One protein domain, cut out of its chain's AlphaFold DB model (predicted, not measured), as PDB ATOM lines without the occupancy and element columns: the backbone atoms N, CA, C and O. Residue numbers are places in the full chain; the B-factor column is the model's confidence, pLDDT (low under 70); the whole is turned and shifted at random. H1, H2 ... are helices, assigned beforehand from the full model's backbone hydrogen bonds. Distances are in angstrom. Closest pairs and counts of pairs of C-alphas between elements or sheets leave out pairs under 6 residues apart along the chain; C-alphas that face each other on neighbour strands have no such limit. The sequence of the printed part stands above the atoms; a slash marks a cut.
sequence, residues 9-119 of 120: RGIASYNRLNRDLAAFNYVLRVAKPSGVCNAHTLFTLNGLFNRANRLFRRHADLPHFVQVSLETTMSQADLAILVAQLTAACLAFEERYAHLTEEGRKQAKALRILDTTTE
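This is residues 9 to 119 of the 120 residues of an uncharacterized protein of Devosia sp. G19 (UniProt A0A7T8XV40). Three helices pack as a small bundle, H1 obliquely over H2 and H3, with H4 an arm beyond one end; residues 110 to 119 stick out. Residues 57 to 75 fold back from H2 to H3. The printed part has 111 residues with four named helices, H1 to H4, no named strand, class all helix; it is loose, radius of gyration of the C-alphas 17.9 A, spanning 65 by 30 by 21 A.

H1, residues 9 to 31, begins at C-alpha 9 (64.167, -26.340, 25.689) and is 32.4 A long. H2 is residues 39 to 56, 25.2 A; H3 is 76 to 96, 30.5 A. H4, 102 to 117, 23.2 A, ends at C-alpha 117 (65.423, -57.677, 6.293).

H1 and H2, a helical hairpin, touch through residues 48 to 55 of H2, closest C-alphas Leu 17 and Leu 48, 6.6 A. H1 touches H3 with residues 18 to 28 alone, closest C-alphas Leu 28 and Ala 80, 6.8 A. H4 touches no helix. Every O i to N i+4 pair is within hydrogen-bond range in H1, H2 and H4; in H3, 16 of 17.

The printed part has no cut. The link H2 to H3 is long. Residues 99 to 119 have pLDDT under 70.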
ATOM      1  N   ARG A   9      64.997 -27.392  25.074       86.81
ATOM      2  CA  ARG A   9      64.167 -26.340  25.689       86.81
ATOM      3  C   ARG A   9      62.668 -26.600  25.516       86.81
ATOM      4  O   ARG A   9      61.906 -26.359  26.445       86.81
ATOM      5  N   GLY A  10      62.254 -27.094  24.348       86.94
ATOM      6  CA  GLY A  10      60.863 -27.456  24.076       86.94
ATOM      7  C   GLY A  10      60.421 -28.643  24.925       86.94
ATOM      8  O   GLY A  10      59.376 -28.567  25.560       86.94
ATOM      9  N   ILE A  11      61.267 -29.673  25.034       86.56
ATOM     10  CA  ILE A  11      61.017 -30.849  25.885       86.56
ATOM     11  C   ILE A  11      60.864 -30.433  27.354       86.56
ATOM     12  O   ILE A  11      59.885 -30.786  28.006       86.56
ATOM     13  N   ALA A  12      61.795 -29.631  27.880       87.88
ATOM     14  CA  ALA A  12      61.720 -29.147  29.257       87.88
ATOM     15  C   ALA A  12      60.460 -28.297  29.507       87.88
ATOM     16  O   ALA A  12      59.820 -28.427  30.551       87.88
ATOM     17  N   SER A  13      60.080 -27.455  28.538       89.06
ATOM     18  CA  SER A  13      58.854 -26.655  28.605       89.06
ATOM     19  C   SER A  13      57.597 -27.529  28.603       89.06
ATOM     20  O   SER A  13      56.696 -27.273  29.401       89.06
ATOM     21  N   TYR A  14      57.547 -28.562  27.755       91.44
ATOM     22  CA  TYR A  14      56.448 -29.529  27.718       91.44
ATOM     23  C   TYR A  14      56.327 -30.282  29.044       91.44
ATOM     24  O   TYR A  14      55.265 -30.283  29.655       91.44
ATOM     25  N   ASN A  15      57.431 -30.820  29.565       90.00
ATOM     26  CA  ASN A  15      57.430 -31.552  30.833       90.00
ATOM     27  C   ASN A  15      56.940 -30.690  32.004       90.00
ATOM     28  O   ASN A  15      56.211 -31.170  32.869       90.00
ATOM     29  N   ARG A  16      57.319 -29.405  32.037       91.50
ATOM     30  CA  ARG A  16      56.824 -28.470  33.055       91.50
ATOM     31  C   ARG A  16      55.327 -28.198  32.899       91.50
ATOM     32  O   ARG A  16      54.621 -28.196  33.900       91.50
ATOM     33  N   LEU A  17      54.856 -27.974  31.671       93.94
ATOM     34  CA  LEU A  17      53.431 -27.807  31.383       93.94
ATOM     35  C   LEU A  17      52.634 -29.038  31.835       93.94
ATOM     36  O   LEU A  17      51.630 -28.889  32.522       93.94
ATOM     37  N   ASN A  18      53.118 -30.236  31.504       93.44
ATOM     38  CA  ASN A  18      52.431 -31.490  31.789       93.44
ATOM     39  C   ASN A  18      52.338 -31.772  33.301       93.44
ATOM     40  O   ASN A  18      51.292 -32.184  33.793       93.44
ATOM     41  N   ARG A  19      53.391 -31.468  34.075       93.69
ATOM     42  CA  ARG A  19      53.356 -31.585  35.548       93.69
ATOM     43  C   ARG A  19      52.297 -30.688  36.182       93.69
ATOM     44  O   ARG A  19      51.528 -31.149  37.021       93.69
ATOM     45  N   ASP A  20      52.243 -29.426  35.769       93.88
ATOM     46  CA  ASP A  20      51.274 -28.479  36.322       93.88
ATOM     47  C   ASP A  20      49.842 -28.853  35.896       93.88
ATOM     48  O   ASP A  20      48.909 -28.785  36.696       93.88
ATOM     49  N   LEU A  21      49.664 -29.333  34.661       95.25
ATOM     50  CA  LEU A  21      48.382 -29.834  34.168       95.25
ATOM     51  C   LEU A  21      47.913 -31.096  34.910       95.25
ATOM     52  O   LEU A  21      46.722 -31.244  35.194       95.25
ATOM     53  N   ALA A  22      48.833 -31.994  35.266       94.06
ATOM     54  CA  ALA A  22      48.530 -33.168  36.075       94.06
ATOM     55  C   ALA A  22      48.014 -32.776  37.469       94.06
ATOM     56  O   ALA A  22      47.069 -33.394  37.961       94.06
ATOM     57  N   ALA A  23      48.558 -31.714  38.074       92.81
ATOM     58  CA  ALA A  23      48.065 -31.195  39.349       92.81
ATOM     59  C   ALA A  23      46.614 -30.682  39.242       92.81
ATOM     60  O   ALA A  23      45.786 -31.017  40.089       92.81
ATOM     61  N   PHE A  24      46.272 -29.948  38.175       92.88
ATOM     62  CA  PHE A  24      44.884 -29.533  37.918       92.88
ATOM     63  C   PHE A  24      43.952 -30.733  37.741       92.88
ATOM     64  O   PHE A  24      42.901 -30.801  38.377       92.88
ATOM     65  N   ASN A  25      44.348 -31.709  36.920       93.69
ATOM     66  CA  ASN A  25      43.564 -32.924  36.709       93.69
ATOM     67  C   ASN A  25      43.360 -33.721  38.006       93.69
ATOM     68  O   ASN A  25      42.262 -34.221  38.245       93.69
ATOM     69  N   TYR A  26      44.385 -33.814  38.860       93.19
ATOM     70  CA  TYR A  26      44.275 -34.452  40.170       93.19
ATOM     71  C   TYR A  26      43.233 -33.749  41.044       93.19
ATOM     72  O   TYR A  26      42.323 -34.400  41.551       93.19
ATOM     73  N   VAL A  27      43.315 -32.422  41.179       89.50
ATOM     74  CA  VAL A  27      42.365 -31.649  41.994       89.50
ATOM     75  C   VAL A  27      40.936 -31.820  41.477       89.50
ATOM     76  O   VAL A  27      40.037 -32.133  42.257       89.50
ATOM     77  N   LEU A  28      40.721 -31.698  40.165       90.50
ATOM     78  CA  LEU A  28      39.390 -31.821  39.568       90.50
ATOM     79  C   LEU A  28      38.786 -33.224  39.729       90.50
ATOM     80  O   LEU A  28      37.589 -33.352  39.971       90.50
ATOM     81  N   ARG A  29      39.596 -34.285  39.611       89.62
ATOM     82  CA  ARG A  29      39.104 -35.675  39.654       89.62
ATOM     83  C   ARG A  29      39.006 -36.243  41.066       89.62
ATOM     84  O   ARG A  29      38.067 -36.981  41.358       89.62
ATOM     85  N   VAL A  30      39.986 -35.933  41.912       88.75
ATOM     86  CA  VAL A  30      40.150 -36.547  43.235       88.75
ATOM     87  C   VAL A  30      39.573 -35.654  44.323       88.75
ATOM     88  O   VAL A  30      38.722 -36.106  45.080       88.75
ATOM     89  N   ALA A  31      39.991 -34.386  44.379       85.25
ATOM     90  CA  ALA A  31      39.532 -33.467  45.421       85.25
ATOM     91  C   ALA A  31      38.101 -32.956  45.177       85.25
ATOM     92  O   ALA A  31      37.427 -32.589  46.135       85.25
ATOM     93  N   LYS A  32      37.639 -32.955  43.916       86.19
ATOM     94  CA  LYS A  32      36.278 -32.571  43.492       86.19
ATOM     95  C   LYS A  32      35.793 -31.270  44.158       86.19
ATOM     96  O   LYS A  32      34.751 -31.269  44.816       86.19
ATOM     97  N   PRO A  33      36.553 -30.168  44.027       86.50
ATOM     98  CA  PRO A  33      36.170 -28.905  44.638       86.50
ATOM     99  C   PRO A  33      34.817 -28.422  44.099       86.50
ATOM    100  O   PRO A  33      34.496 -28.606  42.926       86.50
ATOM    101  N   SER A  34      34.040 -27.766  44.958       88.44
ATOM    102  CA  SER A  34      32.754 -27.151  44.619       88.44
ATOM    103  C   SER A  34      32.816 -25.626  44.728       88.44
ATOM    104  O   SER A  34      33.635 -25.087  45.470       88.44
ATOM    105  N   GLY A  35      31.905 -24.929  44.047       87.44
ATOM    106  CA  GLY A  35      31.770 -23.471  44.124       87.44
ATOM    107  C   GLY A  35      32.441 -22.732  42.966       87.44
ATOM    108  O   GLY A  35      32.548 -23.257  41.860       87.44
ATOM    109  N   VAL A  36      32.848 -21.488  43.212       90.25
ATOM    110  CA  VAL A  36      33.443 -20.600  42.200       90.25
ATOM    111  C   VAL A  36      34.968 -20.706  42.240       90.25
ATOM    112  O   VAL A  36      35.571 -20.797  43.310       90.25
ATOM    113  N   CYS A  37      35.604 -20.682  41.073       90.75
ATOM    114  CA  CYS A  37      37.053 -20.584  40.943       90.75
ATOM    115  C   CYS A  37      37.515 -19.181  41.342       90.75
ATOM    116  O   CYS A  37      37.044 -18.182  40.800       90.75
ATOM    117  N   ASN A  38      38.456 -19.098  42.278       90.50
ATOM    118  CA  ASN A  38      38.993 -17.815  42.712       90.50
ATOM    119  C   ASN A  38      40.032 -17.264  41.718       90.50
ATOM    120  O   ASN A  38      40.572 -17.986  40.873       90.50
ATOM    121  N   ALA A  39      40.367 -15.981  41.871       91.69
ATOM    122  CA  ALA A  39      41.332 -15.292  41.016       91.69
ATOM    123  C   ALA A  39      42.709 -15.981  40.969       91.69
ATOM    124  O   ALA A  39      43.366 -15.969  39.930       91.69
ATOM    125  N   HIS A  40      43.144 -16.639  42.050       91.81
ATOM    126  CA  HIS A  40      44.415 -17.365  42.071       91.81
ATOM    127  C   HIS A  40      44.380 -18.601  41.157       91.81
ATOM    128  O   HIS A  40      45.346 -18.877  40.434       91.81
ATOM    129  N   THR A  41      43.279 -19.353  41.151       92.38
ATOM    130  CA  THR A  41      43.091 -20.482  40.232       92.38
ATOM    131  C   THR A  41      43.106 -19.995  38.783       92.38
ATOM    132  O   THR A  41      43.823 -20.566  37.962       92.38
ATOM    133  N   LEU A  42      42.404 -18.895  38.488       93.94
ATOM    134  CA  LEU A  42      42.347 -18.309  37.143       93.94
ATOM    135  C   LEU A  42      43.704 -17.773  36.675       93.94
ATOM    136  O   LEU A  42      44.115 -18.011  35.540       93.94
ATOM    137  N   PHE A  43      44.451 -17.122  37.567       95.31
ATOM    138  CA  PHE A  43      45.814 -16.671  37.297       95.31
ATOM    139  C   PHE A  43      46.730 -17.845  36.933       95.31
ATOM    140  O   PHE A  43      47.496 -17.785  35.969       95.31
ATOM    141  N   THR A  44      46.610 -18.948  37.674       94.75
ATOM    142  CA  THR A  44      47.408 -20.155  37.434       94.75
ATOM    143  C   THR A  44      47.034 -20.811  36.102       94.75
ATOM    144  O   THR A  44      47.923 -21.181  35.331       94.75
ATOM    145  N   LEU A  45      45.736 -20.881  35.784       95.50
ATOM    146  CA  LEU A  45      45.228 -21.366  34.498       95.50
ATOM    147  C   LEU A  45      45.756 -20.527  33.324       95.50
ATOM    148  O   LEU A  45      46.274 -21.076  32.353       95.50
ATOM    149  N   ASN A  46      45.730 -19.198  33.434       96.69
ATOM    150  CA  ASN A  46      46.310 -18.310  32.422       96.69
ATOM    151  C   ASN A  46      47.819 -18.540  32.243       96.69
ATOM    152  O   ASN A  46      48.345 -18.465  31.128       96.69
ATOM    153  N   GLY A  47      48.530 -18.871  33.323       95.75
ATOM    154  CA  GLY A  47      49.923 -19.308  33.269       95.75
ATOM    155  C   GLY A  47      50.127 -20.566  32.415       95.75
ATOM    156  O   GLY A  47      51.076 -20.618  31.626       95.75
ATOM    157  N   LEU A  48      49.229 -21.551  32.528       95.69
ATOM    158  CA  LEU A  48      49.228 -22.757  31.692       95.69
ATOM    159  C   LEU A  48      48.954 -22.419  30.225       95.69
ATOM    160  O   LEU A  48      49.743 -22.809  29.363       95.69
ATOM    161  N   PHE A  49      47.912 -21.632  29.946       97.12
ATOM    162  CA  PHE A  49      47.568 -21.201  28.587       97.12
ATOM    163  C   PHE A  49      48.724 -20.481  27.901       97.12
ATOM    164  O   PHE A  49      49.065 -20.791  26.763       97.12
ATOM    165  N   ASN A  50      49.413 -19.585  28.609       96.56
ATOM    166  CA  ASN A  50      50.576 -18.892  28.061       96.56
ATOM    167  C   ASN A  50      51.710 -19.843  27.667       96.56
ATOM    168  O   ASN A  50      52.367 -19.637  26.644       96.56
ATOM    169  N   ARG A  51      51.969 -20.882  28.467       94.94
ATOM    170  CA  ARG A  51      53.010 -21.872  28.154       94.94
ATOM    171  C   ARG A  51      52.592 -22.771  26.998       94.94
ATOM    172  O   ARG A  51      53.402 -22.981  26.098       94.94
ATOM    173  N   ALA A  52      51.343 -23.228  26.999       95.50
ATOM    174  CA  ALA A  52      50.760 -24.013  25.920       95.50
ATOM    175  C   ALA A  52      50.824 -23.247  24.593       95.50
ATOM    176  O   ALA A  52      51.457 -23.708  23.652       95.50
ATOM    177  N   ASN A  53      50.324 -22.011  24.550       96.19
ATOM    178  CA  ASN A  53      50.355 -21.167  23.355       96.19
ATOM    179  C   ASN A  53      51.775 -20.917  22.833       96.19
ATOM    180  O   ASN A  53      51.996 -20.899  21.625       96.19
ATOM    181  N   ARG A  54      52.762 -20.734  23.722       93.19
ATOM    182  CA  ARG A  54      54.170 -20.587  23.313       93.19
ATOM    183  C   ARG A  54      54.721 -21.863  22.682       93.19
ATOM    184  O   ARG A  54      55.475 -21.766  21.717       93.19
ATOM    185  N   LEU A  55      54.357 -23.025  23.220       91.69
ATOM    186  CA  LEU A  55      54.775 -24.326  22.704       91.69
ATOM    187  C   LEU A  55      54.082 -24.643  21.369       91.69
ATOM    188  O   LEU A  55      54.732 -25.062  20.417       91.69
ATOM    189  N   PHE A  56      52.784 -24.361  21.282       92.88
ATOM    190  CA  PHE A  56      51.930 -24.694  20.145       92.88
ATOM    191  C   PHE A  56      52.006 -23.679  19.003       92.88
ATOM    192  O   PHE A  56      51.525 -23.960  17.916       92.88
ATOM    193  N   ARG A  57      52.672 -22.530  19.187       90.50
ATOM    194  CA  ARG A  57      52.728 -21.428  18.205       90.50
ATOM    195  C   ARG A  57      53.109 -21.847  16.776       90.50
ATOM    196  O   ARG A  57      52.760 -21.148  15.832       90.50
ATOM    197  N   ARG A  58      53.874 -22.930  16.610       86.56
ATOM    198  CA  ARG A  58      54.338 -23.433  15.302       86.56
ATOM    199  C   ARG A  58      53.472 -24.565  14.728       86.56
ATOM    200  O   ARG A  58      53.822 -25.109  13.687       86.56
ATOM    201  N   HIS A  59      52.375 -24.912  15.392       88.38
ATOM    202  CA  HIS A  59      51.480 -26.011  15.046       88.38
ATOM    203  C   HIS A  59      50.101 -25.443  14.711       88.38
ATOM    204  O   HIS A  59      49.347 -25.076  15.605       88.38
ATOM    205  N   ALA A  60      49.787 -25.331  13.419       86.62
ATOM    206  CA  ALA A  60      48.541 -24.711  12.950       86.62
ATOM    207  C   ALA A  60      47.278 -25.510  13.317       86.62
ATOM    208  O   ALA A  60      46.178 -24.975  13.310       86.62
ATOM    209  N   ASP A  61      47.442 -26.793  13.614       87.25
ATOM    210  CA  ASP A  61      46.380 -27.720  13.989       87.25
ATOM    211  C   ASP A  61      46.056 -27.713  15.493       87.25
ATOM    212  O   ASP A  61      45.025 -28.249  15.899       87.25
ATOM    213  N   LEU A  62      46.927 -27.125  16.320       92.62
ATOM    214  CA  LEU A  62      46.728 -27.064  17.763       92.62
ATOM    215  C   LEU A  62      45.975 -25.786  18.152       92.62
ATOM    216  O   LEU A  62      46.189 -24.727  17.553       92.62
ATOM    217  N   PRO A  63      45.106 -25.852  19.173       94.25
ATOM    218  CA  PRO A  63      44.296 -24.713  19.569       94.25
ATOM    219  C   PRO A  63      45.136 -23.591  20.186       94.25
ATOM    220  O   PRO A  63      46.145 -23.820  20.859       94.25
ATOM    221  N   HIS A  64      44.649 -22.363  20.009       95.69
ATOM    222  CA  HIS A  64      45.102 -21.198  20.758       95.69
ATOM    223  C   HIS A  64      44.157 -20.939  21.934       95.69
ATOM    224  O   HIS A  64      42.957 -20.754  21.741       95.69
ATOM    225  N   PHE A  65      44.695 -20.901  23.150       96.31
ATOM    226  CA  PHE A  65      43.914 -20.680  24.365       96.31
ATOM    227  C   PHE A  65      43.848 -19.194  24.711       96.31
ATOM    228  O   PHE A  65      44.880 -18.552  24.922       96.31
ATOM    229  N   VAL A  66      42.638 -18.651  24.810       95.50
ATOM    230  CA  VAL A  66      42.413 -17.262  25.223       95.50
ATOM    231  C   VAL A  66      42.491 -17.165  26.744       95.50
ATOM    232  O   VAL A  66      41.980 -18.026  27.460       95.50
ATOM    233  N   GLN A  67      43.153 -16.120  27.245       95.00
ATOM    234  CA  GLN A  67      43.219 -15.873  28.682       95.00
ATOM    235  C   GLN A  67      41.840 -15.530  29.241       95.00
ATOM    236  O   GLN A  67      41.069 -14.788  28.637       95.00
ATOM    237  N   VAL A  68      41.560 -16.052  30.427       94.62
ATOM    238  CA  VAL A  68      40.331 -15.774  31.165       94.62
ATOM    239  C   VAL A  68      40.513 -14.522  32.018       94.62
ATOM    240  O   VAL A  68      41.591 -14.293  32.572       94.62
ATOM    241  N   SER A  69      39.469 -13.704  32.134       93.25
ATOM    242  CA  SER A  69      39.500 -12.549  33.033       93.25
ATOM    243  C   SER A  69      39.547 -13.010  34.491       93.25
ATOM    244  O   SER A  69      38.858 -13.954  34.873       93.25
ATOM    245  N   LEU A  70      40.354 -12.328  35.308       93.19
ATOM    246  CA  LEU A  70      40.454 -12.587  36.752       93.19
ATOM    247  C   LEU A  70      39.286 -11.984  37.544       93.19
ATOM    248  O   LEU A  70      39.091 -12.338  38.703       93.19
ATOM    249  N   GLU A  71      38.534 -11.076  36.925       91.38
ATOM    250  CA  GLU A  71      37.379 -10.394  37.523       91.38
ATOM    251  C   GLU A  71      36.069 -11.147  37.264       91.38
ATOM    252  O   GLU A  71      35.036 -10.846  37.856       91.38
ATOM    253  N   THR A  72      36.093 -12.130  36.363       84.94
ATOM    254  CA  THR A  72      34.921 -12.933  36.021       84.94
ATOM    255  C   THR A  72      34.782 -14.115  36.971       84.94
ATOM    256  O   THR A  72      35.756 -14.781  37.322       84.94
ATOM    257  N   THR A  73      33.546 -14.408  37.365       84.56
ATOM    258  CA  THR A  73      33.222 -15.633  38.091       84.56
ATOM    259  C   THR A  73      33.253 -16.817  37.128       84.56
ATOM    260  O   THR A  73      32.571 -16.831  36.109       84.56
ATOM    261  N   MET A  74      34.057 -17.826  37.451       92.31
ATOM    262  CA  MET A  74      34.149 -19.058  36.671       92.31
ATOM    263  C   MET A  74      33.688 -20.230  37.523       92.31
ATOM    264  O   MET A  74      34.130 -20.379  38.665       92.31
ATOM    265  N   SER A  75      32.808 -21.068  36.982       93.06
ATOM    266  CA  SER A  75      32.392 -22.279  37.682       93.06
ATOM    267  C   SER A  75      33.483 -23.356  37.617       93.06
ATOM    268  O   SER A  75      34.342 -23.358  36.732       93.06
ATOM    269  N   GLN A  76      33.437 -24.324  38.536       91.94
ATOM    270  CA  GLN A  76      34.306 -25.507  38.456       91.94
ATOM    271  C   GLN A  76      34.051 -26.332  37.185       91.94
ATOM    272  O   GLN A  76      34.973 -26.974  36.683       91.94
ATOM    273  N   ALA A  77      32.831 -26.295  36.636       91.88
ATOM    274  CA  ALA A  77      32.502 -26.970  35.384       91.88
ATOM    275  C   ALA A  77      33.228 -26.325  34.193       91.88
ATOM    276  O   ALA A  77      33.860 -27.034  33.411       91.88
ATOM    277  N   ASP A  78      33.226 -24.992  34.107       92.75
ATOM    278  CA  ASP A  78      33.953 -24.256  33.062       92.75
ATOM    279  C   ASP A  78      35.460 -24.516  33.159       92.75
ATOM    280  O   ASP A  78      36.116 -24.812  32.157       92.75
ATOM    281  N   LEU A  79      36.008 -24.488  34.382       93.44
ATOM    282  CA  LEU A  79      37.408 -24.834  34.623       93.44
ATOM    283  C   LEU A  79      37.719 -26.259  34.151       93.44
ATOM    284  O   LEU A  79      38.733 -26.479  33.488       93.44
ATOM    285  N   ALA A  80      36.858 -27.227  34.474       94.06
ATOM    286  CA  ALA A  80      37.050 -28.615  34.076       94.06
ATOM    287  C   ALA A  80      37.048 -28.783  32.551       94.06
ATOM    288  O   ALA A  80      37.893 -29.507  32.022       94.06
ATOM    289  N   ILE A  81      36.161 -28.078  31.842       95.00
ATOM    290  CA  ILE A  81      36.116 -28.072  30.375       95.00
ATOM    291  C   ILE A  81      37.423 -27.511  29.802       95.00
ATOM    292  O   ILE A  81      38.039 -28.145  28.943       95.00
ATOM    293  N   LEU A  82      37.889 -26.367  30.307       96.00
ATOM    294  CA  LEU A  82      39.130 -25.738  29.847       96.00
ATOM    295  C   LEU A  82      40.361 -26.621  30.097       96.00
ATOM    296  O   LEU A  82      41.223 -26.764  29.225       96.00
ATOM    297  N   VAL A  83      40.437 -27.262  31.265       95.75
ATOM    298  CA  VAL A  83      41.517 -28.203  31.597       95.75
ATOM    299  C   VAL A  83      41.452 -29.454  30.719       95.75
ATOM    300  O   VAL A  83      42.493 -29.936  30.268       95.75
ATOM    301  N   ALA A  84      40.257 -29.969  30.421       95.69
ATOM    302  CA  ALA A  84      40.082 -31.106  29.522       95.69
ATOM    303  C   ALA A  84      40.523 -30.774  28.085       95.69
ATOM    304  O   ALA A  84      41.260 -31.554  27.483       95.69
ATOM    305  N   GLN A  85      40.159 -29.598  27.562       96.25
ATOM    306  CA  GLN A  85      40.612 -29.125  26.246       96.25
ATOM    307  C   GLN A  85      42.137 -28.972  26.189       96.25
ATOM    308  O   GLN A  85      42.773 -29.423  25.235       96.25
ATOM    309  N   LEU A  86      42.741 -28.391  27.230       96.44
ATOM    310  CA  LEU A  86      44.194 -28.282  27.335       96.44
ATOM    311  C   LEU A  86      44.872 -29.660  27.396       96.44
ATOM    312  O   LEU A  86      45.918 -29.858  26.779       96.44
ATOM    313  N   THR A  87      44.260 -30.619  28.092       96.06
ATOM    314  CA  THR A  87      44.735 -32.008  28.159       96.06
ATOM    315  C   THR A  87      44.700 -32.670  26.787       96.06
ATOM    316  O   THR A  87      45.713 -33.221  26.364       96.06
ATOM    317  N   ALA A  88      43.596 -32.546  26.048       95.31
ATOM    318  CA  ALA A  88      43.491 -33.072  24.689       95.31
ATOM    319  C   ALA A  88      44.542 -32.458  23.744       95.31
ATOM    320  O   ALA A  88      45.187 -33.178  22.987       95.31
ATOM    321  N   ALA A  89      44.781 -31.145  23.835       94.88
ATOM    322  CA  ALA A  89      45.813 -30.476  23.041       94.88
ATOM    323  C   ALA A  89      47.234 -30.960  23.382       94.88
ATOM    324  O   ALA A  89      48.061 -31.125  22.486       94.88
ATOM    325  N   CYS A  90      47.526 -31.213  24.664       93.50
ATOM    326  CA  CYS A  90      48.814 -31.774  25.080       93.50
ATOM    327  C   CYS A  90      49.009 -33.202  24.558       93.50
ATOM    328  O   CYS A  90      50.098 -33.505  24.082       93.50
ATOM    329  N   LEU A  91      47.964 -34.036  24.570       92.19
ATOM    330  CA  LEU A  91      48.012 -35.383  23.990       92.19
ATOM    331  C   LEU A  91      48.281 -35.335  22.480       92.19
ATOM    332  O   LEU A  91      49.205 -35.989  22.007       92.19
ATOM    333  N   ALA A  92      47.566 -34.484  21.739       91.00
ATOM    334  CA  ALA A  92      47.796 -34.302  20.304       91.00
ATOM    335  C   ALA A  92      49.215 -33.783  19.992       91.00
ATOM    336  O   ALA A  92      49.813 -34.138  18.976       91.00
ATOM    337  N   PHE A  93      49.777 -32.939  20.865       90.06
ATOM    338  CA  PHE A  93      51.173 -32.520  20.763       90.06
ATOM    339  C   PHE A  93      52.129 -33.688  21.038       90.06
ATOM    340  O   PHE A  93      53.089 -33.873  20.293       90.06
ATOM    341  N   GLU A  94      51.876 -34.491  22.071       87.62
ATOM    342  CA  GLU A  94      52.706 -35.642  22.434       87.62
ATOM    343  C   GLU A  94      52.738 -36.705  21.337       87.62
ATOM    344  O   GLU A  94      53.821 -37.161  20.978       87.62
ATOM    345  N   GLU A  95      51.595 -37.025  20.730       85.56
ATOM    346  CA  GLU A  95      51.491 -37.973  19.614       85.56
ATOM    347  C   GLU A  95      52.417 -37.599  18.444       85.56
ATOM    348  O   GLU A  95      53.099 -38.461  17.887       85.56
ATOM    349  N   ARG A  96      52.542 -36.303  18.117       81.19
ATOM    350  CA  ARG A  96      53.452 -35.810  17.057       81.19
ATOM    351  C   ARG A  96      54.925 -36.046  17.357       81.19
ATOM    352  O   ARG A  96      55.736 -36.079  16.433       81.19
ATOM    353  N   TYR A  97      55.271 -36.128  18.636       80.50
ATOM    354  CA  TYR A  97      56.636 -36.283  19.126       80.50
ATOM    355  C   TYR A  97      56.850 -37.626  19.821       80.50
ATOM    356  O   TYR A  97      57.890 -37.818  20.454       80.50
ATOM    357  N   ALA A  98      55.916 -38.571  19.676       73.19
ATOM    358  CA  ALA A  98      55.981 -39.877  20.315       73.19
ATOM    359  C   ALA A  98      57.294 -40.593  19.972       73.19
ATOM    360  O   ALA A  98      57.911 -41.192  20.848       73.19
ATOM    361  N   HIS A  99      57.811 -40.422  18.747       67.56
ATOM    362  CA  HIS A  99      59.106 -40.951  18.293       67.56
ATOM    363  C   HIS A  99      60.329 -40.407  19.049       67.56
ATOM    364  O   HIS A  99      61.407 -40.987  18.944       67.56
ATOM    365  N   LEU A 100      60.201 -39.304  19.794       66.00
ATOM    366  CA  LEU A 100      61.266 -38.748  20.639       66.00
ATOM    367  C   LEU A 100      61.303 -39.375  22.038       66.00
ATOM    368  O   LEU A 100      62.312 -39.249  22.740       66.00
ATOM    369  N   THR A 101      60.242 -40.073  22.444       64.75
ATOM    370  CA  THR A 101      60.230 -40.844  23.691       64.75
ATOM    371  C   THR A 101      61.175 -42.047  23.587       64.75
ATOM    372  O   THR A 101      61.624 -42.429  22.503       64.75
ATOM    373  N   GLU A 102      61.565 -42.640  24.716       59.53
ATOM    374  CA  GLU A 102      62.392 -43.854  24.687       59.53
ATOM    375  C   GLU A 102      61.667 -45.020  23.985       59.53
ATOM    376  O   GLU A 102      62.285 -45.758  23.217       59.53
ATOM    377  N   GLU A 103      60.350 -45.132  24.167       58.34
ATOM    378  CA  GLU A 103      59.497 -46.121  23.499       58.34
ATOM    379  C   GLU A 103      59.367 -45.857  21.999       58.34
ATOM    380  O   GLU A 103      59.581 -46.764  21.194       58.34
ATOM    381  N   GLY A 104      59.128 -44.610  21.595       56.88
ATOM    382  CA  GLY A 104      59.076 -44.245  20.181       56.88
ATOM    383  C   GLY A 104      60.423 -44.404  19.470       56.88
ATOM    384  O   GLY A 104      60.462 -44.791  18.303       56.88
ATOM    385  N   ARG A 105      61.544 -44.214  20.180       61.09
ATOM    386  CA  ARG A 105      62.884 -44.547  19.665       61.09
ATOM    387  C   ARG A 105      63.083 -46.054  19.503       61.09
ATOM    388  O   ARG A 105      63.678 -46.470  18.508       61.09
ATOM    389  N   LYS A 106      62.579 -46.874  20.433       60.47
ATOM    390  CA  LYS A 106      62.590 -48.347  20.324       60.47
ATOM    391  C   LYS A 106      61.736 -48.825  19.143       60.47
ATOM    392  O   LYS A 106      62.219 -49.636  18.358       60.47
ATOM    393  N   GLN A 107      60.537 -48.269  18.951       61.31
ATOM    394  CA  GLN A 107      59.656 -48.577  17.816       61.31
ATOM    395  C   GLN A 107      60.259 -48.149  16.468       61.31
ATOM    396  O   GLN A 107      60.295 -48.946  15.534       61.31
ATOM    397  N   ALA A 108      60.815 -46.937  16.371       60.88
ATOM    398  CA  ALA A 108      61.482 -46.470  15.152       60.88
ATOM    399  C   ALA A 108      62.725 -47.313  14.802       60.88
ATOM    400  O   ALA A 108      63.009 -47.554  13.628       60.88
ATOM    401  N   LYS A 109      63.465 -47.786  15.816       63.38
ATOM    402  CA  LYS A 109      64.585 -48.720  15.628       63.38
ATOM    403  C   LYS A 109      64.099 -50.098  15.165       63.38
ATOM    404  O   LYS A 109      64.736 -50.677  14.294       63.38
ATOM    405  N   ALA A 110      62.985 -50.596  15.704       64.75
ATOM    406  CA  ALA A 110      62.386 -51.869  15.301       64.75
ATOM    407  C   ALA A 110      61.884 -51.848  13.846       64.75
ATOM    408  O   ALA A 110      62.206 -52.761  13.092       64.75
ATOM    409  N   LEU A 111      61.188 -50.783  13.421       62.94
ATOM    410  CA  LEU A 111      60.744 -50.629  12.027       62.94
ATOM    411  C   LEU A 111      61.921 -50.614  11.038       62.94
ATOM    412  O   LEU A 111      61.881 -51.297  10.022       62.94
ATOM    413  N   ARG A 112      63.010 -49.907  11.365       62.56
ATOM    414  CA  ARG A 112      64.212 -49.866  10.511       62.56
ATOM    415  C   ARG A 112      64.887 -51.225  10.322       62.56
ATOM    416  O   ARG A 112      65.510 -51.438   9.292       62.56
ATOM    417  N   ILE A 113      64.806 -52.117  11.309       62.41
ATOM    418  CA  ILE A 113      65.394 -53.464  11.220       62.41
ATOM    419  C   ILE A 113      64.567 -54.351  10.273       62.41
ATOM    420  O   ILE A 113      65.141 -55.153   9.529       62.41
ATOM    421  N   LEU A 114      63.243 -54.169  10.253       59.91
ATOM    422  CA  LEU A 114      62.324 -54.879   9.357       59.91
ATOM    423  C   LEU A 114      62.511 -54.454   7.890       59.91
ATOM    424  O   LEU A 114      62.606 -55.310   7.014       59.91
ATOM    425  N   ASP A 115      62.693 -53.160   7.622       59.41
ATOM    426  CA  ASP A 115      62.945 -52.677   6.255       59.41
ATOM    427  C   ASP A 115      64.250 -53.260   5.675       59.41
ATOM    428  O   ASP A 115      64.293 -53.672   4.521       59.41
ATOM    429  N   THR A 116      65.299 -53.414   6.494       58.97
ATOM    430  CA  THR A 116      66.582 -54.001   6.051       58.97
ATOM    431  C   THR A 116      66.574 -55.523   5.888       58.97
ATOM    432  O   THR A 116      67.506 -56.081   5.312       58.97
ATOM    433  N   THR A 117      65.564 -56.214   6.422       57.44
ATOM    434  CA  THR A 117      65.423 -57.677   6.293       57.44
ATOM    435  C   THR A 117      64.512 -58.085   5.142       57.44
ATOM    436  O   THR A 117      64.562 -59.236   4.731       57.44
ATOM    437  N   THR A 118      63.741 -57.149   4.585       54.25
ATOM    438  CA  THR A 118      62.827 -57.405   3.461       54.25
ATOM    439  C   THR A 118      63.518 -57.255   2.090       54.25
ATOM    440  O   THR A 118      62.940 -57.602   1.067       54.25
ATOM    441  N   GLU A 119      64.773 -56.783   2.056       51.03
ATOM    442  CA  GLU A 119      65.603 -56.632   0.843       51.03
ATOM    443  C   GLU A 119      66.636 -57.770   0.633       51.03
ATOM    444  O   GLU A 119      67.597 -57.603  -0.121       51.03
TER     445      GLU A 119